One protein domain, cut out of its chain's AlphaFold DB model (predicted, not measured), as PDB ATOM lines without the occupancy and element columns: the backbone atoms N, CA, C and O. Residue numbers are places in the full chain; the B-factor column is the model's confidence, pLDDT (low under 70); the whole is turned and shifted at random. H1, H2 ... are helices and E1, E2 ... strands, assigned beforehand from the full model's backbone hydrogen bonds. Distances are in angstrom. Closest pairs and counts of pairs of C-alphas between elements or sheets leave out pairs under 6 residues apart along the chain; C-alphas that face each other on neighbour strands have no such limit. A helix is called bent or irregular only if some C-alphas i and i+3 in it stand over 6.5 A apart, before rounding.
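Overview. This is residues 374 to 417 of the 430 residues of an uncharacterized protein of Phaeosphaeria nodorum (strain SN15 / ATCC MYA-4574 / FGSC 10173) (UniProt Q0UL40). A hairpin of two strands, E1 and E2, forms one arm of a small U; the short helix H1 makes the bend, and the longer helix H2 folds back and packs on the hairpin, mostly on E2, with residues 405 to 413. The printed part has 44 residues, with named elements in the order E1, E2, H1, H2; the sheet, E1 - E2, is antiparallel and the class is mixed, helices and strands. It is compact, with a radius of gyration of the C-alphas of 10.1 A, yet elongated in outline, spanning 28 by 18 by 15 A.

Along the chain. Find C-alpha 374 at (171.467, 180.873, 232.706), where E1, residues 374 to 378, begins; it is 11.8 A long. E2, residues 384 to 391, is 18.0 A long and bends by 55 degrees at residue 387. H1, residues 394 to 402, measures 12.7 A. H2, residues 404 to 417, runs 20.1 A to C-alpha 417 at (187.855, 179.859, 240.351); it is irregular, with C-alphas 409 and 412 7.2 A apart.

Arrangement. Start at the hairpin: E1 and E2 are antiparallel at 157 degrees, with N 375 and O 389 at 2.8 A and N 385 and O 377 at 2.9 A, within hydrogen-bond range. The closest C-alphas of E2 and H2 are those of Gly 386 and Cys 409, 4.2 A apart. Those of E1 and H1 are Cys 375 and Leu 397, at 6.9 A. H1 and H2 touch only at the corner, H2 with residues 406 to 410 alone; their closest C-alphas, Trp 401 and Lys 407, are 5.0 A apart, and their lines are about perpendicular at 81 degrees. In H1 every O i to N i+4 pair is within hydrogen-bond range; in H2, 6 of 10 are.

Size, cuts and confidence. Look for the two C-alphas farthest apart at Asn 381 and Asn 392, 28.2 A. The printed part has no cut, and its three links are tight. Its mean pLDDT is 86.3, and no printed residue is under 70.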
ATOM      1  N   ALA A 374     170.748 180.865 233.975       87.81
ATOM      2  CA  ALA A 374     171.467 180.873 232.706       87.81
ATOM      3  C   ALA A 374     172.791 180.100 232.811       87.81
ATOM      4  O   ALA A 374     173.541 180.240 233.777       87.81
ATOM      5  N   CYS A 375     173.100 179.292 231.797       89.38
ATOM      6  CA  CYS A 375     174.431 178.735 231.602       89.38
ATOM      7  C   CYS A 375     175.309 179.776 230.911       89.38
ATOM      8  O   CYS A 375     175.453 179.757 229.690       89.38
ATOM      9  N   GLY A 376     175.872 180.691 231.690       88.69
ATOM     10  CA  GLY A 376     176.882 181.624 231.218       88.69
ATOM     11  C   GLY A 376     176.956 182.907 232.027       88.69
ATOM     12  O   GLY A 376     176.110 183.175 232.877       88.69
ATOM     13  N   GLY A 377     177.998 183.681 231.761       87.12
ATOM     14  CA  GLY A 377     178.298 184.934 232.440       87.12
ATOM     15  C   GLY A 377     179.585 185.546 231.902       87.12
ATOM     16  O   GLY A 377     180.105 185.109 230.876       87.12
ATOM     17  N   THR A 378     180.113 186.540 232.605       89.44
ATOM     18  CA  THR A 378     181.357 187.225 232.235       89.44
ATOM     19  C   THR A 378     182.451 186.856 233.233       89.44
ATOM     20  O   THR A 378     182.216 186.911 234.439       89.44
ATOM     21  N   LEU A 379     183.612 186.440 232.730       84.75
ATOM     22  CA  LEU A 379     184.840 186.227 233.501       84.75
ATOM     23  C   LEU A 379     185.477 187.579 233.857       84.75
ATOM     24  O   LEU A 379     185.172 188.604 233.239       84.75
ATOM     25  N   LYS A 380     186.401 187.612 234.820       81.75
ATOM     26  CA  LYS A 380     187.047 188.862 235.271       81.75
ATOM     27  C   LYS A 380     187.884 189.536 234.186       81.75
ATOM     28  O   LYS A 380     188.033 190.754 234.187       81.75
ATOM     29  N   ASN A 381     188.381 188.764 233.226       80.00
ATOM     30  CA  ASN A 381     189.079 189.268 232.040       80.00
ATOM     31  C   ASN A 381     188.138 189.871 230.970       80.00
ATOM     32  O   ASN A 381     188.591 190.213 229.880       80.00
ATOM     33  N   GLY A 382     186.833 189.968 231.250       80.81
ATOM     34  CA  GLY A 382     185.823 190.515 230.343       80.81
ATOM     35  C   GLY A 382     185.321 189.535 229.279       80.81
ATOM     36  O   GLY A 382     184.405 189.877 228.533       80.81
ATOM     37  N   SER A 383     185.869 188.317 229.203       84.94
ATOM     38  CA  SER A 383     185.397 187.300 228.258       84.94
ATOM     39  C   SER A 383     184.124 186.612 228.757       84.94
ATOM     40  O   SER A 383     183.942 186.374 229.950       84.94
ATOM     41  N   SER A 384     183.204 186.301 227.844       87.88
ATOM     42  CA  SER A 384     181.978 185.569 228.168       87.88
ATOM     43  C   SER A 384     182.230 184.063 228.206       87.88
ATOM     44  O   SER A 384     182.882 183.529 227.309       87.88
ATOM     45  N   TRP A 385     181.641 183.368 229.174       88.56
ATOM     46  CA  TRP A 385     181.657 181.908 229.268       88.56
ATOM     47  C   TRP A 385     180.231 181.346 229.270       88.56
ATOM     48  O   TRP A 385     179.270 182.051 229.582       88.56
ATOM     49  N   GLY A 386     180.087 180.066 228.929       90.25
ATOM     50  CA  GLY A 386     178.796 179.381 228.840       90.25
ATOM     51  C   GLY A 386     178.067 179.538 227.499       90.25
ATOM     52  O   GLY A 386     178.546 180.178 226.568       90.25
ATOM     53  N   CYS A 387     176.904 178.894 227.381       88.88
ATOM     54  CA  CYS A 387     176.119 178.819 226.139       88.88
ATOM     55  C   CYS A 387     174.855 179.696 226.124       88.88
ATOM     56  O   CYS A 387     174.049 179.581 225.201       88.88
ATOM     57  N   GLY A 388     174.625 180.503 227.161       85.75
ATOM     58  CA  GLY A 388     173.467 181.391 227.298       85.75
ATOM     59  C   GLY A 388     172.122 180.684 227.502       85.75
ATOM     60  O   GLY A 388     171.096 181.347 227.587       85.75
ATOM     61  N   ARG A 389     172.085 179.345 227.584       88.00
ATOM     62  CA  ARG A 389     170.825 178.608 227.771       88.00
ATOM     63  C   ARG A 389     170.242 178.840 229.152       88.00
ATOM     64  O   ARG A 389     170.926 178.658 230.156       88.00
ATOM     65  N   GLU A 390     168.954 179.129 229.179       87.12
ATOM     66  CA  GLU A 390     168.188 179.345 230.396       87.12
ATOM     67  C   GLU A 390     167.511 178.056 230.865       87.12
ATOM     68  O   GLU A 390     166.896 177.316 230.095       87.12
ATOM     69  N   PHE A 391     167.624 177.784 232.161       85.88
ATOM     70  CA  PHE A 391     167.006 176.651 232.828       85.88
ATOM     71  C   PHE A 391     166.047 177.174 233.886       85.88
ATOM     72  O   PHE A 391     166.414 177.975 234.738       85.88
ATOM     73  N   ASN A 392     164.820 176.669 233.899       80.94
ATOM     74  CA  ASN A 392     163.842 177.033 234.928       80.94
ATOM     75  C   ASN A 392     164.150 176.420 236.311       80.94
ATOM     76  O   ASN A 392     163.416 176.656 237.269       80.94
ATOM     77  N   ARG A 393     165.212 175.606 236.423       80.94
ATOM     78  CA  ARG A 393     165.626 174.905 237.643       80.94
ATOM     79  C   ARG A 393     167.146 174.746 237.735       80.94
ATOM     80  O   ARG A 393     167.783 174.292 236.784       80.94
ATOM     81  N   GLY A 394     167.703 175.000 238.919       83.38
ATOM     82  CA  GLY A 394     169.140 174.864 239.187       83.38
ATOM     83  C   GLY A 394     169.676 173.434 239.042       83.38
ATOM     84  O   GLY A 394     170.780 173.239 238.547       83.38
ATOM     85  N   ASP A 395     168.889 172.404 239.370       83.12
ATOM     86  CA  ASP A 395     169.316 171.010 239.183       83.12
ATOM     87  C   ASP A 395     169.367 170.594 237.702       83.12
ATOM     88  O   ASP A 395     170.170 169.739 237.322       83.12
ATOM     89  N   MET A 396     168.560 171.228 236.839       85.75
ATOM     90  CA  MET A 396     168.660 171.030 235.392       85.75
ATOM     91  C   MET A 396     169.923 171.679 234.821       85.75
ATOM     92  O   MET A 396     170.572 171.054 233.981       85.75
ATOM     93  N   LEU A 397     170.302 172.865 235.312       88.62
ATOM     94  CA  LEU A 397     171.587 173.493 234.989       88.62
ATOM     95  C   LEU A 397     172.762 172.626 235.475       88.62
ATOM     96  O   LEU A 397     173.676 172.341 234.705       88.62
ATOM     97  N   ALA A 398     172.693 172.091 236.697       86.56
ATOM     98  CA  ALA A 398     173.714 171.182 237.223       86.56
ATOM     99  C   ALA A 398     173.847 169.900 236.381       86.56
ATOM    100  O   ALA A 398     174.949 169.418 236.122       86.56
ATOM    101  N   ARG A 399     172.730 169.337 235.901       87.19
ATOM    102  CA  ARG A 399     172.755 168.195 234.975       87.19
ATOM    103  C   ARG A 399     173.299 168.583 233.600       87.19
ATOM    104  O   ARG A 399     173.981 167.771 232.981       87.19
ATOM    105  N   HIS A 400     173.023 169.798 233.125       88.81
ATOM    106  CA  HIS A 400     173.636 170.317 231.909       88.81
ATOM    107  C   HIS A 400     175.161 170.361 232.050       88.81
ATOM    108  O   HIS A 400     175.828 169.797 231.187       88.81
ATOM    109  N   TRP A 401     175.711 170.877 233.153       89.56
ATOM    110  CA  TRP A 401     177.162 170.885 233.406       89.56
ATOM    111  C   TRP A 401     177.797 169.495 233.487       89.56
ATOM    112  O   TRP A 401     178.969 169.339 233.178       89.56
ATOM    113  N   LYS A 402     177.023 168.452 233.809       87.69
ATOM    114  CA  LYS A 402     177.498 167.058 233.753       87.69
ATOM    115  C   LYS A 402     177.531 166.469 232.338       87.69
ATOM    116  O   LYS A 402     178.183 165.447 232.134       87.69
ATOM    117  N   SER A 403     176.837 167.073 231.372       90.12
ATOM    118  CA  SER A 403     176.861 166.645 229.966       90.12
ATOM    119  C   SER A 403     178.136 167.104 229.262       90.12
ATOM    120  O   SER A 403     178.714 168.119 229.631       90.12
ATOM    121  N   GLU A 404     178.537 166.405 228.202       86.56
ATOM    122  CA  GLU A 404     179.739 166.729 227.421       86.56
ATOM    123  C   GLU A 404     179.765 168.197 226.952       86.56
ATOM    124  O   GLU A 404     180.743 168.903 227.174       86.56
ATOM    125  N   LYS A 405     178.637 168.705 226.434       82.94
ATOM    126  CA  LYS A 405     178.489 170.112 226.016       82.94
ATOM    127  C   LYS A 405     178.452 171.113 227.173       82.94
ATOM    128  O   LYS A 405     178.715 172.285 226.955       82.94
ATOM    129  N   GLY A 406     178.046 170.702 228.373       87.19
ATOM    130  CA  GLY A 406     177.990 171.605 229.526       87.19
ATOM    131  C   GLY A 406     179.292 171.656 230.315       87.19
ATOM    132  O   GLY A 406     179.591 172.706 230.874       87.19
ATOM    133  N   LYS A 407     180.092 170.581 230.296       87.38
ATOM    134  CA  LYS A 407     181.461 170.574 230.834       87.38
ATOM    135  C   LYS A 407     182.341 171.591 230.109       87.38
ATOM    136  O   LYS A 407     183.052 172.353 230.750       87.38
ATOM    137  N   THR A 408     182.225 171.678 228.782       85.38
ATOM    138  CA  THR A 408     182.925 172.709 227.996       85.38
ATOM    139  C   THR A 408     182.400 174.117 228.273       85.38
ATOM    140  O   THR A 408     183.165 175.073 228.208       85.38
ATOM    141  N   CYS A 409     181.116 174.256 228.620       88.94
ATOM    142  CA  CYS A 409     180.536 175.543 228.994       88.94
ATOM    143  C   CYS A 409     181.079 176.061 230.329       88.94
ATOM    144  O   CYS A 409     181.392 177.240 230.402       88.94
ATOM    145  N   ILE A 410     181.166 175.217 231.367       90.00
ATOM    146  CA  ILE A 410     181.568 175.631 232.725       90.00
ATOM    147  C   ILE A 410     183.090 175.670 232.943       90.00
ATOM    148  O   ILE A 410     183.554 176.434 233.784       90.00
ATOM    149  N   GLY A 411     183.865 174.925 232.148       87.56
ATOM    150  CA  GLY A 411     185.318 174.799 232.304       87.56
ATOM    151  C   GLY A 411     186.095 176.119 232.464       87.56
ATOM    152  O   GLY A 411     186.892 176.211 233.394       87.56
ATOM    153  N   PRO A 412     185.856 177.171 231.649       88.19
ATOM    154  CA  PRO A 412     186.549 178.454 231.807       88.19
ATOM    155  C   PRO A 412     186.319 179.116 233.172       88.19
ATOM    156  O   PRO A 412     187.217 179.748 233.719       88.19
ATOM    157  N   LYS A 413     185.121 178.939 233.739       85.69
ATOM    158  CA  LYS A 413     184.754 179.474 235.051       85.69
ATOM    159  C   LYS A 413     185.415 178.692 236.185       85.69
ATOM    160  O   LYS A 413     185.957 179.293 237.101       85.69
ATOM    161  N   GLU A 414     185.410 177.363 236.093       85.94
ATOM    162  CA  GLU A 414     186.096 176.487 237.055       85.94
ATOM    163  C   GLU A 414     187.609 176.739 237.059       85.94
ATOM    164  O   GLU A 414     188.241 176.686 238.108       85.94
ATOM    165  N   GLN A 415     188.192 177.062 235.901       84.69
ATOM    166  CA  GLN A 415     189.611 177.386 235.781       84.69
ATOM    167  C   GLN A 415     189.959 178.749 236.405       84.69
ATOM    168  O   GLN A 415     190.986 178.854 237.072       84.69
ATOM    169  N   GLU A 416     189.108 179.770 236.248       84.62
ATOM    170  CA  GLU A 416     189.251 181.061 236.944       84.62
ATOM    171  C   GLU A 416     189.106 180.889 238.470       84.62
ATOM    172  O   GLU A 416     189.975 181.323 239.225       84.62
ATOM    173  N   GLU A 417     188.079 180.162 238.927       82.06
ATOM    174  CA  GLU A 417     187.855 179.859 240.351       82.06
ATOM    175  C   GLU A 417     189.025 179.046 240.962       82.06
ATOM    176  O   GLU A 417     189.423 179.283 242.110       82.06
TER     177      GLU A 417